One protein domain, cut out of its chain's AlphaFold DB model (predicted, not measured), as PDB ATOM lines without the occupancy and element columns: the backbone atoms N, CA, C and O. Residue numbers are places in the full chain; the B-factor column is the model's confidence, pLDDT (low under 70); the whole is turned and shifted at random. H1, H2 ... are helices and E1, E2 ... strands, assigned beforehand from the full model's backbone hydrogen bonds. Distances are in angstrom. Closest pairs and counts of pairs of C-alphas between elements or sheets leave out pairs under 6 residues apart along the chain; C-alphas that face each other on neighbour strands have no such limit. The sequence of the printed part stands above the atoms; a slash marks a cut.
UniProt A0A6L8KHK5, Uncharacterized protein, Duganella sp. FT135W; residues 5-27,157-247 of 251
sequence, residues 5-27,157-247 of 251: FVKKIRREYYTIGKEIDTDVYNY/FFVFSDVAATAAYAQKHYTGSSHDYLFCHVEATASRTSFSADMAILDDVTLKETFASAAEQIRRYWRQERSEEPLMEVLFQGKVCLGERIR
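This is residues 5 to 27 and 157 to 247 of the 251 residues of an uncharacterized protein of Duganella sp. FT135W (UniProt A0A6L8KHK5). A long two-stranded ribbon of E4 and E5 bends back on itself as a U, with E1 and E3 in the gap between its two arms and E2 paired along E5. Helix H1 covers E1 on one side, while H2 and H3 follow the end of E4 and make a helical head, with H3 far out from the core. The printed part has 114 residues, with three named helices and five named strands: along the chain come first the strands E1, E2 and E3, then H1, then E4, then H2 and H3, and last E5; the class is mixed, helices and strands, and the five strands make one branched sheet whose neighbour pairs, E1 and E4, E2 and E5, E3 and E5, and E4 and E5, are antiparallel. It is compact, with a radius of gyration of the C-alphas of 15.1 A and spans of 45 by 35 by 23 A.

E1, residues 5 to 10, begins at C-alpha 5 (12.351, -38.612, 27.975) and is 16.2 A long. E2 is residues 19 to 21, 6.7 A, and E3 is residues 157 to 160, 10.3 A. H1, residues 163 to 173, measures 15.1 A. E4, residues 181 to 198, measures 22.7 A from C-alpha 181 (1.350, -50.517, 24.991) and bends by 130 degrees at residue 192. H2 is residues 199 to 203, 6.3 A, and H3 is residues 211 to 222, 16.1 A. E5, residues 232 to 246, measures 17.5 A, bends by 131 degrees at residue 238, and ends at C-alpha 246 (1.972, -40.970, 31.225).

The sheet is twisted. E4 and E5 are antiparallel at 149 degrees, with N 195 and O 235 within hydrogen-bond range at 3.0 A. On the other side of E4 lies E1, antiparallel at 127 degrees, with N 7 and O 184 at 3.0 A. E5 has three neighbours: E4 on one side, and E3 and E2 on the other side. E3 is antiparallel to E5, with N 234 and O 159 at 2.7 A; E2 is antiparallel at 159 degrees, with N 20 and O 240 at 2.8 A. The closest C-alphas of E1 and E3, Val 6 and Phe 160, are 5.0 A apart. H1 is on the sheet at a height of 9.3 A, over E1, and runs only just along the strands, at 28 degrees to E1 on the local plane. H2 only grazes the sheet with residues 199 to 201, and H3 with residues 220 to 222. H3 touches H2 with residues 217 to 221 alone, closest at the C-alphas of Ile 201 and Tyr 221, 6.1 A. H1 is apart from H2 and H3. In H1, H2 and H3 every O i to N i+4 pair is within hydrogen-bond range.

The two C-alphas farthest apart, those of Gly 17 and Thr 210, are 45.8 A apart. Residues 28 to 156 are not printed, and C-alphas 27 and 157 across the cut are 6.0 A apart. Of the links that are printed whole, none is long. Residues 171 to 177, of which 171 to 173 belong to H1, and residues 207 to 212 stand free. Mean pLDDT of the printed part is 90.9; residues 175 to 179 are under 70.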
ATOM      1  N   PHE A   5      12.956 -38.285  29.253       94.81
ATOM      2  CA  PHE A   5      12.351 -38.612  27.975       94.81
ATOM      3  C   PHE A   5      10.995 -39.286  28.168       94.81
ATOM      4  O   PHE A   5      10.583 -39.605  29.287       94.81
ATOM      5  N   VAL A   6      10.317 -39.529  27.054       94.12
ATOM      6  CA  VAL A   6       9.075 -40.290  26.960       94.12
ATOM      7  C   VAL A   6       9.294 -41.492  26.059       94.12
ATOM      8  O   VAL A   6       9.945 -41.386  25.019       94.12
ATOM      9  N   LYS A   7       8.715 -42.639  26.413       92.75
ATOM     10  CA  LYS A   7       8.704 -43.798  25.524       92.75
ATOM     11  C   LYS A   7       7.375 -44.531  25.522       92.75
ATOM     12  O   LYS A   7       6.787 -44.776  26.571       92.75
ATOM     13  N   LYS A   8       6.963 -44.958  24.325       90.94
ATOM     14  CA  LYS A   8       5.983 -46.027  24.128       90.94
ATOM     15  C   LYS A   8       6.657 -47.384  24.348       90.94
ATOM     16  O   LYS A   8       7.603 -47.725  23.634       90.94
ATOM     17  N   ILE A   9       6.176 -48.155  25.316       89.00
ATOM     18  CA  ILE A   9       6.719 -49.469  25.691       89.00
ATOM     19  C   ILE A   9       5.586 -50.488  25.830       89.00
ATOM     20  O   ILE A   9       4.462 -50.122  26.184       89.00
ATOM     21  N   ARG A  10       5.860 -51.769  25.548       88.44
ATOM     22  CA  ARG A  10       4.891 -52.838  25.827       88.44
ATOM     23  C   ARG A  10       4.691 -52.992  27.329       88.44
ATOM     24  O   ARG A  10       5.660 -52.948  28.089       88.44
ATOM     25  N   ARG A  11       3.450 -53.223  27.755       89.94
ATOM     26  CA  ARG A  11       3.089 -53.358  29.175       89.94
ATOM     27  C   ARG A  11       3.864 -54.469  29.872       89.94
ATOM     28  O   ARG A  11       4.327 -54.261  30.985       89.94
ATOM     29  N   GLU A  12       4.072 -55.594  29.193       90.38
ATOM     30  CA  GLU A  12       4.845 -56.741  29.695       90.38
ATOM     31  C   GLU A  12       6.308 -56.402  30.036       90.38
ATOM     32  O   GLU A  12       6.925 -57.067  30.865       90.38
ATOM     33  N   TYR A  13       6.863 -55.337  29.446       89.06
ATOM     34  CA  TYR A  13       8.226 -54.885  29.721       89.06
ATOM     35  C   TYR A  13       8.302 -53.714  30.707       89.06
ATOM     36  O   TYR A  13       9.414 -53.362  31.112       89.06
ATOM     37  N   TYR A  14       7.165 -53.141  31.115       93.56
ATOM     38  CA  TYR A  14       7.099 -51.962  31.973       93.56
ATOM     39  C   TYR A  14       7.056 -52.323  33.460       93.56
ATOM     40  O   TYR A  14       6.181 -53.040  33.940       93.56
ATOM     41  N   THR A  15       7.989 -51.762  34.222       95.62
ATOM     42  CA  THR A  15       7.970 -51.753  35.688       95.62
ATOM     43  C   THR A  15       8.679 -50.481  36.141       95.62
ATOM     44  O   THR A  15       9.762 -50.186  35.638       95.62
ATOM     45  N   ILE A  16       8.071 -49.707  37.043       96.75
ATOM     46  CA  ILE A  16       8.689 -48.478  37.571       96.75
ATOM     47  C   ILE A  16      10.016 -48.835  38.246       96.75
ATOM     48  O   ILE A  16      10.099 -49.830  38.964       96.75
ATOM     49  N   GLY A  17      11.051 -48.032  38.007       96.50
ATOM     50  CA  GLY A  17      12.393 -48.243  38.544       96.50
ATOM     51  C   GLY A  17      13.203 -49.309  37.804       96.50
ATOM     52  O   GLY A  17      14.355 -49.548  38.157       96.50
ATOM     53  N   LYS A  18      12.632 -49.969  36.786       96.19
ATOM     54  CA  LYS A  18      13.350 -50.978  36.005       96.19
ATOM     55  C   LYS A  18      14.446 -50.322  35.182       96.19
ATOM     56  O   LYS A  18      14.168 -49.460  34.345       96.19
ATOM     57  N   GLU A  19      15.669 -50.796  35.377       96.38
ATOM     58  CA  GLU A  19      16.791 -50.459  34.514       96.38
ATOM     59  C   GLU A  19      16.738 -51.274  33.219       96.38
ATOM     60  O   GLU A  19      16.475 -52.480  33.220       96.38
ATOM     61  N   ILE A  20      16.988 -50.602  32.102       94.50
ATOM     62  CA  ILE A  20      17.097 -51.204  30.780       94.50
ATOM     63  C   ILE A  20      18.483 -50.892  30.234       94.50
ATOM     64  O   ILE A  20      18.867 -49.727  30.120       94.50
ATOM     65  N   ASP A  21      19.201 -51.948  29.859       94.44
ATOM     66  CA  ASP A  21      20.347 -51.850  28.967       94.44
ATOM     67  C   ASP A  21      19.839 -51.792  27.522       94.44
ATOM     68  O   ASP A  21      19.191 -52.723  27.027       94.44
ATOM     69  N   THR A  22      20.083 -50.671  26.851       93.69
ATOM     70  CA  THR A  22      19.551 -50.445  25.506       93.69
ATOM     71  C   THR A  22      20.275 -51.259  24.442       93.69
ATOM     72  O   THR A  22      19.765 -51.396  23.336       93.69
ATOM     73  N   ASP A  23      21.437 -51.834  24.751       88.12
ATOM     74  CA  ASP A  23      22.117 -52.745  23.827       88.12
ATOM     75  C   ASP A  23      21.371 -54.082  23.716       88.12
ATOM     76  O   ASP A  23      21.459 -54.764  22.697       88.12
ATOM     77  N   VAL A  24      20.573 -54.416  24.735       86.62
ATOM     78  CA  VAL A  24      19.724 -55.612  24.768       86.62
ATOM     79  C   VAL A  24      18.309 -55.300  24.287       86.62
ATOM     80  O   VAL A  24      17.718 -56.093  23.560       86.62
ATOM     81  N   TYR A  25      17.754 -54.152  24.681       84.75
ATOM     82  CA  TYR A  25      16.407 -53.732  24.299       84.75
ATOM     83  C   TYR A  25      16.474 -52.504  23.382       84.75
ATOM     84  O   TYR A  25      16.460 -51.365  23.844       84.75
ATOM     85  N   ASN A  26      16.538 -52.742  22.072       84.38
ATOM     86  CA  ASN A  26      16.593 -51.714  21.028       84.38
ATOM     87  C   ASN A  26      15.631 -52.025  19.878       84.38
ATOM     88  O   ASN A  26      15.002 -53.083  19.817       84.38
ATOM     89  N   TYR A  27      15.522 -51.069  18.955       79.38
ATOM     90  CA  TYR A  27      14.705 -51.196  17.754       79.38
ATOM     91  C   TYR A  27      15.145 -52.352  16.842       79.38
ATOM     92  O   TYR A  27      14.317 -52.958  16.166       79.38
ATOM     93  N   PHE A 157      17.785 -47.349  21.130       94.19
ATOM     94  CA  PHE A 157      16.539 -47.276  21.864       94.19
ATOM     95  C   PHE A 157      15.930 -45.894  21.647       94.19
ATOM     96  O   PHE A 157      16.486 -44.882  22.068       94.19
ATOM     97  N   PHE A 158      14.798 -45.852  20.948       93.50
ATOM     98  CA  PHE A 158      14.155 -44.588  20.591       93.50
ATOM     99  C   PHE A 158      13.349 -44.029  21.756       93.50
ATOM    100  O   PHE A 158      12.499 -44.731  22.318       93.50
ATOM    101  N   VAL A 159      13.582 -42.770  22.096       94.44
ATOM    102  CA  VAL A 159      12.799 -42.017  23.082       94.44
ATOM    103  C   VAL A 159      12.453 -40.643  22.524       94.44
ATOM    104  O   VAL A 159      13.126 -40.161  21.624       94.44
ATOM    105  N   PHE A 160      11.427 -39.994  23.058       94.56
ATOM    106  CA  PHE A 160      11.033 -38.642  22.664       94.56
ATOM    107  C   PHE A 160      11.384 -37.642  23.758       94.56
ATOM    108  O   PHE A 160      11.303 -37.955  24.947       94.56
ATOM    109  N   SER A 161      11.773 -36.434  23.363       91.69
ATOM    110  CA  SER A 161      12.148 -35.374  24.313       91.69
ATOM    111  C   SER A 161      10.983 -34.470  24.732       91.69
ATOM    112  O   SER A 161      11.074 -33.822  25.772       91.69
ATOM    113  N   ASP A 162       9.877 -34.467  23.982       87.94
ATOM    114  CA  ASP A 162       8.719 -33.603  24.222       87.94
ATOM    115  C   ASP A 162       7.435 -34.425  24.426       87.94
ATOM    116  O   ASP A 162       6.972 -35.139  23.532       87.94
ATOM    117  N   VAL A 163       6.842 -34.316  25.619       87.31
ATOM    118  CA  VAL A 163       5.594 -35.001  25.992       87.31
ATOM    119  C   VAL A 163       4.411 -34.528  25.144       87.31
ATOM    120  O   VAL A 163       3.591 -35.354  24.745       87.31
ATOM    121  N   ALA A 164       4.304 -33.226  24.871       85.94
ATOM    122  CA  ALA A 164       3.182 -32.642  24.144       85.94
ATOM    123  C   ALA A 164       3.221 -33.042  22.665       85.94
ATOM    124  O   ALA A 164       2.216 -33.526  22.141       85.94
ATOM    125  N   ALA A 165       4.393 -32.949  22.030       84.50
ATOM    126  CA  ALA A 165       4.580 -33.427  20.659       84.50
ATOM    127  C   ALA A 165       4.314 -34.941  20.555       84.50
ATOM    128  O   ALA A 165       3.627 -35.400  19.642       84.50
ATOM    129  N   THR A 166       4.763 -35.721  21.549       86.56
ATOM    130  CA  THR A 166       4.472 -37.163  21.616       86.56
ATOM    131  C   THR A 166       2.973 -37.437  21.751       86.56
ATOM    132  O   THR A 166       2.474 -38.383  21.144       86.56
ATOM    133  N   ALA A 167       2.238 -36.635  22.530       85.06
ATOM    134  CA  ALA A 167       0.790 -36.778  22.681       85.06
ATOM    135  C   ALA A 167       0.061 -36.548  21.353       85.06
ATOM    136  O   ALA A 167      -0.754 -37.382  20.953       85.06
ATOM    137  N   ALA A 168       0.396 -35.461  20.653       83.94
ATOM    138  CA  ALA A 168      -0.178 -35.134  19.350       83.94
ATOM    139  C   ALA A 168       0.112 -36.237  18.318       83.94
ATOM    140  O   ALA A 168      -0.798 -36.725  17.646       83.94
ATOM    141  N   TYR A 169       1.359 -36.708  18.262       84.12
ATOM    142  CA  TYR A 169       1.746 -37.814  17.389       84.12
ATOM    143  C   TYR A 169       0.992 -39.109  17.725       84.12
ATOM    144  O   TYR A 169       0.457 -39.785  16.845       84.12
ATOM    145  N   ALA A 170       0.880 -39.439  19.015       83.81
ATOM    146  CA  ALA A 170       0.182 -40.635  19.464       83.81
ATOM    147  C   ALA A 170      -1.310 -40.622  19.095       83.81
ATOM    148  O   ALA A 170      -1.837 -41.658  18.688       83.81
ATOM    149  N   GLN A 171      -1.971 -39.465  19.178       80.94
ATOM    150  CA  GLN A 171      -3.368 -39.297  18.765       80.94
ATOM    151  C   GLN A 171      -3.578 -39.505  17.263       80.94
ATOM    152  O   GLN A 171      -4.633 -39.987  16.869       80.94
ATOM    153  N   LYS A 172      -2.586 -39.181  16.428       79.44
ATOM    154  CA  LYS A 172      -2.666 -39.364  14.972       79.44
ATOM    155  C   LYS A 172      -2.337 -40.796  14.536       79.44
ATOM    156  O   LYS A 172      -2.962 -41.305  13.612       79.44
ATOM    157  N   HIS A 173      -1.373 -41.447  15.191       77.06
ATOM    158  CA  HIS A 173      -0.785 -42.700  14.695       77.06
ATOM    159  C   HIS A 173      -1.136 -43.955  15.508       77.06
ATOM    160  O   HIS A 173      -0.913 -45.065  15.025       77.06
ATOM    161  N   TYR A 174      -1.671 -43.830  16.730       74.38
ATOM    162  CA  TYR A 174      -1.913 -44.978  17.621       74.38
ATOM    163  C   TYR A 174      -3.381 -45.184  18.017       74.38
ATOM    164  O   TYR A 174      -3.664 -45.895  18.986       74.38
ATOM    165  N   THR A 175      -4.324 -44.628  17.253       64.50
ATOM    166  CA  THR A 175      -5.761 -44.851  17.459       64.50
ATOM    167  C   THR A 175      -6.107 -46.337  17.308       64.50
ATOM    168  O   THR A 175      -5.918 -46.910  16.236       64.50
ATOM    169  N   GLY A 176      -6.620 -46.969  18.371       56.72
ATOM    170  CA  GLY A 176      -7.173 -48.333  18.326       56.72
ATOM    171  C   GLY A 176      -6.267 -49.481  18.802       56.72
ATOM    172  O   GLY A 176      -6.686 -50.632  18.727       56.72
ATOM    173  N   SER A 177      -5.061 -49.217  19.325       55.38
ATOM    174  CA  SER A 177      -4.118 -50.263  19.789       55.38
ATOM    175  C   SER A 177      -3.436 -49.912  21.131       55.38
ATOM    176  O   SER A 177      -2.210 -49.901  21.259       55.38
ATOM    177  N   SER A 178      -4.225 -49.581  22.161       58.72
ATOM    178  CA  SER A 178      -3.715 -49.106  23.468       58.72
ATOM    179  C   SER A 178      -3.635 -50.175  24.575       58.72
ATOM    180  O   SER A 178      -3.143 -49.900  25.677       58.72
ATOM    181  N   HIS A 179      -4.083 -51.411  24.321       68.25
ATOM    182  CA  HIS A 179      -4.121 -52.433  25.374       68.25
ATOM    183  C   HIS A 179      -2.735 -53.016  25.673       68.25
ATOM    184  O   HIS A 179      -2.405 -53.168  26.842       68.25
ATOM    185  N   ASP A 180      -1.878 -53.220  24.669       83.62
ATOM    186  CA  ASP A 180      -0.565 -53.857  24.880       83.62
ATOM    187  C   ASP A 180       0.577 -52.864  25.117       83.62
ATOM    188  O   ASP A 180       1.656 -53.248  25.567       83.62
ATOM    189  N   TYR A 181       0.347 -51.573  24.859       86.75
ATOM    190  CA  TYR A 181       1.350 -50.517  24.991       86.75
ATOM    191  C   TYR A 181       0.906 -49.434  25.975       86.75
ATOM    192  O   TYR A 181      -0.278 -49.165  26.150       86.75
ATOM    193  N   LEU A 182       1.877 -48.786  26.612       89.81
ATOM    194  CA  LEU A 182       1.675 -47.567  27.393       89.81
ATOM    195  C   LEU A 182       2.805 -46.577  27.125       89.81
ATOM    196  O   LEU A 182       3.843 -46.939  26.566       89.81
ATOM    197  N   PHE A 183       2.606 -45.337  27.559       91.75
ATOM    198  CA  PHE A 183       3.654 -44.326  27.597       91.75
ATOM    199  C   PHE A 183       4.176 -44.170  29.019       91.75
ATOM    200  O   PHE A 183       3.393 -44.184  29.970       91.75
ATOM    201  N   CYS A 184       5.483 -44.008  29.177       93.62
ATOM    202  CA  CYS A 184       6.103 -43.700  30.460       93.62
ATOM    203  C   CYS A 184       7.239 -42.692  30.312       93.62
ATOM    204  O   CYS A 184       7.783 -42.495  29.219       93.62
ATOM    205  N   HIS A 185       7.595 -42.070  31.432       95.12
ATOM    206  CA  HIS A 185       8.846 -41.344  31.546       95.12
ATOM    207  C   HIS A 185      10.026 -42.311  31.506       95.12
ATOM    208  O   HIS A 185       9.945 -43.444  31.980       95.12
ATOM    209  N   VAL A 186      11.138 -41.844  30.959       95.31
ATOM    210  CA  VAL A 186      12.402 -42.570  30.926       95.31
ATOM    211  C   VAL A 186      13.507 -41.613  31.340       95.31
ATOM    212  O   VAL A 186      13.594 -40.509  30.810       95.31
ATOM    213  N   GLU A 187      14.350 -42.024  32.279       95.62
ATOM    214  CA  GLU A 187      15.521 -41.254  32.695       95.62
ATOM    215  C   GLU A 187      16.797 -41.948  32.228       95.62
ATOM    216  O   GLU A 187      16.994 -43.136  32.479       95.62
ATOM    217  N   ALA A 188      17.681 -41.218  31.549       94.69
ATOM    218  CA  ALA A 188      19.001 -41.739  31.204       94.69
ATOM    219  C   ALA A 188      19.893 -41.830  32.452       94.69
ATOM    220  O   ALA A 188      20.221 -40.807  33.053       94.69
ATOM    221  N   THR A 189      20.330 -43.044  32.796       94.19
ATOM    222  CA  THR A 189      21.238 -43.306  33.927       94.19
ATOM    223  C   THR A 189      22.697 -43.429  33.483       94.19
ATOM    224  O   THR A 189      23.603 -43.072  34.233       94.19
ATOM    225  N   ALA A 190      22.942 -43.849  32.239       93.38
ATOM    226  CA  ALA A 190      24.250 -43.782  31.588       93.38
ATOM    227  C   ALA A 190      24.069 -43.590  30.080       93.38
ATOM    228  O   ALA A 190      23.242 -44.264  29.478       93.38
ATOM    229  N   SER A 191      24.847 -42.712  29.447       93.50
ATOM    230  CA  SER A 191      24.754 -42.467  28.003       93.50
ATOM    231  C   SER A 191      26.099 -42.714  27.337       93.50
ATOM    232  O   SER A 191      27.106 -42.123  27.725       93.50
ATOM    233  N   ARG A 192      26.093 -43.594  26.336       94.50
ATOM    234  CA  ARG A 192      27.178 -43.751  25.366       94.50
ATOM    235  C   ARG A 192      26.908 -42.892  24.136       94.50
ATOM    236  O   ARG A 192      27.798 -42.178  23.692       94.50
ATOM    237  N   THR A 193      25.669 -42.929  23.644       94.12
ATOM    238  CA  THR A 193      25.225 -42.135  22.497       94.12
ATOM    239  C   THR A 193      23.863 -41.517  22.785       94.12
ATOM    240  O   THR A 193      22.983 -42.160  23.360       94.12
ATOM    241  N   SER A 194      23.690 -40.269  22.362       94.94
ATOM    242  CA  SER A 194      22.411 -39.564  22.359       94.94
ATOM    243  C   SER A 194      22.374 -38.681  21.121       94.94
ATOM    244  O   SER A 194      23.088 -37.681  21.054       94.94
ATOM    245  N   PHE A 195      21.581 -39.071  20.128       96.25
ATOM    246  CA  PHE A 195      21.463 -38.359  18.857       96.25
ATOM    247  C   PHE A 195      20.010 -37.951  18.646       96.25
ATOM    248  O   PHE A 195      19.140 -38.813  18.590       96.25
ATOM    249  N   SER A 196      19.738 -36.650  18.577       96.06
ATOM    250  CA  SER A 196      18.371 -36.147  18.422       96.06
ATOM    251  C   SER A 196      18.094 -35.783  16.973       96.06
ATOM    252  O   SER A 196      18.854 -35.014  16.389       96.06
ATOM    253  N   ALA A 197      17.010 -36.305  16.420       95.62
ATOM    254  CA  ALA A 197      16.586 -36.041  15.057       95.62
ATOM    255  C   ALA A 197      15.077 -35.821  15.001       95.62
ATOM    256  O   ALA A 197      14.332 -36.266  15.876       95.62
ATOM    257  N   ASP A 198      14.642 -35.092  13.984       95.44
ATOM    258  CA  ASP A 198      13.236 -34.776  13.793       95.44
ATOM    259  C   ASP A 198      12.531 -35.910  13.040       95.44
ATOM    260  O   ASP A 198      12.783 -36.144  11.858       95.44
ATOM    261  N   MET A 199      11.647 -36.622  13.736       91.94
ATOM    262  CA  MET A 199      10.865 -37.718  13.173       91.94
ATOM    263  C   MET A 199       9.839 -37.231  12.142       91.94
ATOM    264  O   MET A 199       9.493 -37.998  11.251       91.94
ATOM    265  N   ALA A 200       9.409 -35.967  12.184       91.94
ATOM    266  CA  ALA A 200       8.509 -35.434  11.161       91.94
ATOM    267  C   ALA A 200       9.175 -35.434   9.772       91.94
ATOM    268  O   ALA A 200       8.552 -35.823   8.790       91.94
ATOM    269  N   ILE A 201      10.479 -35.121   9.703       93.44
ATOM    270  CA  ILE A 201      11.263 -35.249   8.460       93.44
ATOM    271  C   ILE A 201      11.281 -36.703   7.982       93.44
ATOM    272  O   ILE A 201      11.239 -36.946   6.779       93.44
ATOM    273  N   LEU A 202      11.352 -37.662   8.911       88.69
ATOM    274  CA  LEU A 202      11.353 -39.082   8.574       88.69
ATOM    275  C   LEU A 202      10.013 -39.528   7.976       88.69
ATOM    276  O   LEU A 202      10.009 -40.267   6.990       88.69
ATOM    277  N   ASP A 203       8.907 -39.068   8.559       88.38
ATOM    278  CA  ASP A 203       7.541 -39.427   8.163       88.38
ATOM    279  C   ASP A 203       7.099 -38.784   6.836       88.38
ATOM    280  O   ASP A 203       6.206 -39.311   6.168       88.38
ATOM    281  N   ASP A 204       7.727 -37.676   6.435       90.69
ATOM    282  CA  ASP A 204       7.444 -36.984   5.172       90.69
ATOM    283  C   ASP A 204       8.039 -37.693   3.940       90.69
ATOM    284  O   ASP A 204       7.626 -37.419   2.809       90.69
ATOM    285  N   VAL A 205       8.992 -38.614   4.132       92.31
ATOM    286  CA  VAL A 205       9.610 -39.371   3.033       92.31
ATOM    287  C   VAL A 205       8.637 -40.433   2.527       92.31
ATOM    288  O   VAL A 205       8.130 -41.259   3.289       92.31
ATOM    289  N   THR A 206       8.379 -40.457   1.216       93.19
ATOM    290  CA  THR A 206       7.392 -41.382   0.633       93.19
ATOM    291  C   THR A 206       7.932 -42.140  -0.570       93.19
ATOM    292  O   THR A 206       8.856 -41.712  -1.255       93.19
ATOM    293  N   LEU A 207       7.295 -43.269  -0.900       92.31
ATOM    294  CA  LEU A 207       7.652 -44.041  -2.096       92.31
ATOM    295  C   LEU A 207       7.406 -43.262  -3.402       92.31
ATOM    296  O   LEU A 207       7.923 -43.652  -4.442       92.31
ATOM    297  N   LYS A 208       6.659 -42.152  -3.372       92.19
ATOM    298  CA  LYS A 208       6.422 -41.307  -4.555       92.19
ATOM    299  C   LYS A 208       7.654 -40.505  -4.979       92.19
ATOM    300  O   LYS A 208       7.635 -39.853  -6.017       92.19
ATOM    301  N   GLU A 209       8.713 -40.536  -4.184       92.88
ATOM    302  CA  GLU A 209       9.965 -39.860  -4.479       92.88
ATOM    303  C   GLU A 209      10.902 -40.725  -5.331       92.88
ATOM    304  O   GLU A 209      10.832 -41.958  -5.346       92.88
ATOM    305  N   THR A 210      11.828 -40.073  -6.032       94.50
ATOM    306  CA  THR A 210      13.009 -40.742  -6.594       94.50
ATOM    307  C   THR A 210      14.034 -41.000  -5.492       94.50
ATOM    308  O   THR A 210      13.993 -40.365  -4.433       94.50
ATOM    309  N   PHE A 211      15.015 -41.870  -5.758       96.06
ATOM    310  CA  PHE A 211      16.133 -42.084  -4.830       96.06
ATOM    311  C   PHE A 211      16.801 -40.766  -4.416       96.06
ATOM    312  O   PHE A 211      17.047 -40.555  -3.237       96.06
ATOM    313  N   ALA A 212      17.067 -39.858  -5.362       96.69
ATOM    314  CA  ALA A 212      17.771 -38.609  -5.074       96.69
ATOM    315  C   ALA A 212      16.985 -37.679  -4.131       96.69
ATOM    316  O   ALA A 212      17.580 -37.121  -3.208       96.69
ATOM    317  N   SER A 213      15.668 -37.543  -4.343       96.25
ATOM    318  CA  SER A 213      14.789 -36.720  -3.494       96.25
ATOM    319  C   SER A 213      14.683 -37.299  -2.086       96.25
ATOM    320  O   SER A 213      15.024 -36.622  -1.118       96.25
ATOM    321  N   ALA A 214      14.323 -38.583  -1.985       97.19
ATOM    322  CA  ALA A 214      14.202 -39.266  -0.702       97.19
ATOM    323  C   ALA A 214      15.538 -39.276   0.055       97.19
ATOM    324  O   ALA A 214      15.579 -38.988   1.249       97.19
ATOM    325  N   ALA A 215      16.654 -39.536  -0.637       98.19
ATOM    326  CA  ALA A 215      17.977 -39.493  -0.029       98.19
ATOM    327  C   ALA A 215      18.271 -38.112   0.558       98.19
ATOM    328  O   ALA A 215      18.775 -38.053   1.672       98.19
ATOM    329  N   GLU A 216      17.949 -37.011  -0.131       97.31
ATOM    330  CA  GLU A 216      18.182 -35.674   0.425       97.31
ATOM    331  C   GLU A 216      17.346 -35.410   1.677       97.31
ATOM    332  O   GLU A 216      17.896 -34.923   2.662       97.31
ATOM    333  N   GLN A 217      16.074 -35.812   1.705       96.44
ATOM    334  CA  GLN A 217      15.259 -35.711   2.922       96.44
ATOM    335  C   GLN A 217      15.849 -36.539   4.075       96.44
ATOM    336  O   GLN A 217      15.995 -36.050   5.197       96.44
ATOM    337  N   ILE A 218      16.311 -37.758   3.787       97.81
ATOM    338  CA  ILE A 218      17.017 -38.604   4.758       97.81
ATOM    339  C   ILE A 218      18.318 -37.930   5.237       97.81
ATOM    340  O   ILE A 218      18.666 -38.018   6.418       97.81
ATOM    341  N   ARG A 219      19.052 -37.213   4.372       98.38
ATOM    342  CA  ARG A 219      20.233 -36.438   4.798       98.38
ATOM    343  C   ARG A 219      19.847 -35.335   5.775       98.38
ATOM    344  O   ARG A 219      20.586 -35.131   6.733       98.38
ATOM    345  N   ARG A 220      18.712 -34.655   5.583       97.88
ATOM    346  CA  ARG A 220      18.221 -33.633   6.528       97.88
ATOM    347  C   ARG A 220      17.979 -34.224   7.918       97.88
ATOM    348  O   ARG A 220      18.416 -33.635   8.908       97.88
ATOM    349  N   TYR A 221      17.394 -35.424   7.988       97.50
ATOM    350  CA  TYR A 221      17.248 -36.179   9.239       97.50
ATOM    351  C   TYR A 221      18.610 -36.416   9.918       97.50
ATOM    352  O   TYR A 221      18.793 -36.087  11.092       97.50
ATOM    353  N   TRP A 222      19.610 -36.905   9.176       98.00
ATOM    354  CA  TRP A 222      20.951 -37.169   9.721       98.00
ATOM    355  C   TRP A 222      21.785 -35.915  10.026       98.00
ATOM    356  O   TRP A 222      22.670 -35.952  10.883       98.00
ATOM    357  N   ARG A 223      21.481 -34.787   9.382       97.75
ATOM    358  CA  ARG A 223      22.016 -33.459   9.726       97.75
ATOM    359  C   ARG A 223      21.350 -32.849  10.960       97.75
ATOM    360  O   ARG A 223      21.798 -31.798  11.410       97.75
ATOM    361  N   GLN A 224      20.324 -33.499  11.514       96.94
ATOM    362  CA  GLN A 224      19.540 -33.002  12.648       96.94
ATOM    363  C   GLN A 224      18.852 -31.661  12.338       96.94
ATOM    364  O   GLN A 224      18.690 -30.809  13.217       96.94
ATOM    365  N   GLU A 225      18.459 -31.467  11.076       97.50
ATOM    366  CA  GLU A 225      17.599 -30.352  10.686       97.50
ATOM    367  C   GLU A 225      16.221 -30.478  11.353       97.50
ATOM    368  O   GLU A 225      15.849 -31.534  11.867       97.50
ATOM    369  N   ARG A 226      15.463 -29.379  11.357       95.94
ATOM    370  CA  ARG A 226      14.127 -29.313  11.958       95.94
ATOM    371  C   ARG A 226      13.095 -28.931  10.908       95.94
ATOM    372  O   ARG A 226      13.341 -28.038  10.097       95.94
ATOM    373  N   SER A 227      11.964 -29.615  10.940       94.81
ATOM    374  CA  SER A 227      10.729 -29.217  10.274       94.81
ATOM    375  C   SER A 227      10.058 -28.056  11.024       94.81
ATOM    376  O   SER A 227      10.552 -27.586  12.053       94.81
ATOM    377  N   GLU A 228       8.938 -27.569  10.488       91.56
ATOM    378  CA  GLU A 228       8.144 -26.506  11.115       91.56
ATOM    379  C   GLU A 228       7.475 -26.974  12.418       91.56
ATOM    380  O   GLU A 228       7.420 -26.218  13.388       91.56
ATOM    381  N   GLU A 229       7.039 -28.236  12.464       90.56
ATOM    382  CA  GLU A 229       6.381 -28.870  13.612       90.56
ATOM    383  C   GLU A 229       7.186 -30.101  14.075       90.56
ATOM    384  O   GLU A 229       6.784 -31.242  13.841       90.56
ATOM    385  N   PRO A 230       8.355 -29.895  14.712       92.56
ATOM    386  CA  PRO A 230       9.296 -30.976  14.957       92.56
ATOM    387  C   PRO A 230       8.789 -31.985  15.988       92.56
ATOM    388  O   PRO A 230       8.361 -31.624  17.090       92.56
ATOM    389  N   LEU A 231       8.970 -33.270  15.683       93.31
ATOM    390  CA  LEU A 231       8.808 -34.369  16.630       93.31
ATOM    391  C   LEU A 231      10.186 -34.937  16.965       93.31
ATOM    392  O   LEU A 231      10.712 -35.814  16.285       93.31
ATOM    393  N   MET A 232      10.787 -34.423  18.036       94.81
ATOM    394  CA  MET A 232      12.171 -34.752  18.378       94.81
ATOM    395  C   MET A 232      12.300 -36.156  18.992       94.81
ATOM    396  O   MET A 232      12.122 -36.346  20.205       94.81
ATOM    397  N   GLU A 233      12.673 -37.119  18.149       94.69
ATOM    398  CA  GLU A 233      13.149 -38.449  18.527       94.69
ATOM    399  C   GLU A 233      14.621 -38.366  18.960       94.69
ATOM    400  O   GLU A 233      15.414 -37.549  18.484       94.69
ATOM    401  N   VAL A 234      15.001 -39.217  19.906       95.56
ATOM    402  CA  VAL A 234      16.368 -39.392  20.379       95.56
ATOM    403  C   VAL A 234      16.750 -40.855  20.205       95.56
ATOM    404  O   VAL A 234      16.173 -41.750  20.827       95.56
ATOM    405  N   LEU A 235      17.759 -41.084  19.369       95.88
ATOM    406  CA  LEU A 235      18.440 -42.358  19.202       95.88
ATOM    407  C   LEU A 235      19.426 -42.511  20.362       95.88
ATOM    408  O   LEU A 235      20.495 -41.891  20.382       95.88
ATOM    409  N   PHE A 236      19.026 -43.283  21.370       95.50
ATOM    410  CA  PHE A 236      19.780 -43.423  22.609       95.50
ATOM    411  C   PHE A 236      20.480 -44.782  22.702       95.50
ATOM    412  O   PHE A 236      19.901 -45.818  22.367       95.50
ATOM    413  N   GLN A 237      21.717 -44.769  23.206       95.31
ATOM    414  CA  GLN A 237      22.478 -45.960  23.579       95.31
ATOM    415  C   GLN A 237      23.119 -45.774  24.959       95.31
ATOM    416  O   GLN A 237      23.805 -44.778  25.203       95.31
ATOM    417  N   GLY A 238      22.933 -46.742  25.852       95.00
ATOM    418  CA  GLY A 238      23.427 -46.750  27.221       95.00
ATOM    419  C   GLY A 238      22.459 -47.466  28.162       95.00
ATOM    420  O   GLY A 238      21.966 -48.552  27.869       95.00
ATOM    421  N   LYS A 239      22.184 -46.849  29.311       95.88
ATOM    422  CA  LYS A 239      21.253 -47.356  30.318       95.88
ATOM    423  C   LYS A 239      20.198 -46.320  30.647       95.88
ATOM    424  O   LYS A 239      20.487 -45.123  30.741       95.88
ATOM    425  N   VAL A 240      18.978 -46.802  30.837       96.12
ATOM    426  CA  VAL A 240      17.840 -45.975  31.227       96.12
ATOM    427  C   VAL A 240      17.071 -46.604  32.379       96.12
ATOM    428  O   VAL A 240      17.081 -47.820  32.542       96.12
ATOM    429  N   CYS A 241      16.369 -45.779  33.143       96.69
ATOM    430  CA  CYS A 241      15.428 -46.194  34.173       96.69
ATOM    431  C   CYS A 241      14.004 -45.809  33.755       96.69
ATOM    432  O   CYS A 241      13.756 -44.676  33.331       96.69
ATOM    433  N   LEU A 242      13.066 -46.755  33.847       96.62
ATOM    434  CA  LEU A 242      11.653 -46.496  33.574       96.62
ATOM    435  C   LEU A 242      11.002 -45.745  34.743       96.62
ATOM    436  O   LEU A 242      10.998 -46.218  35.877       96.62
ATOM    437  N   GLY A 243      10.413 -44.593  34.450       95.69
ATOM    438  CA  GLY A 243       9.659 -43.772  35.390       95.69
ATOM    439  C   GLY A 243       8.152 -44.021  35.328       95.69
ATOM    440  O   GLY A 243       7.681 -45.055  34.859       95.69
ATOM    441  N   GLU A 244       7.392 -43.044  35.815       95.06
ATOM    442  CA  GLU A 244       5.933 -43.112  35.912       95.06
ATOM    443  C   GLU A 244       5.237 -43.205  34.545       95.06
ATOM    444  O   GLU A 244       5.721 -42.694  33.530       95.06
ATOM    445  N   ARG A 245       4.056 -43.835  34.531       93.25
ATOM    446  CA  ARG A 245       3.183 -43.907  33.353       93.25
ATOM    447  C   ARG A 245       2.619 -42.522  33.042       93.25
ATOM    448  O   ARG A 245       2.128 -41.831  33.929       93.25
ATOM    449  N   ILE A 246       2.571 -42.191  31.758       89.44
ATOM    450  CA  ILE A 246       1.972 -40.970  31.225       89.44
ATOM    451  C   ILE A 246       0.647 -41.325  30.544       89.44
ATOM    452  O   ILE A 246       0.547 -42.328  29.832       89.44
ATOM    453  N   ARG A 247      -0.384 -40.500  30.755       83.12
ATOM    454  CA  ARG A 247      -1.643 -40.565  30.001       83.12
ATOM    455  C   ARG A 247      -1.612 -39.501  28.912       83.12
ATOM    456  O   ARG A 247      -1.607 -38.318  29.227       83.12
TER     457      ARG A 247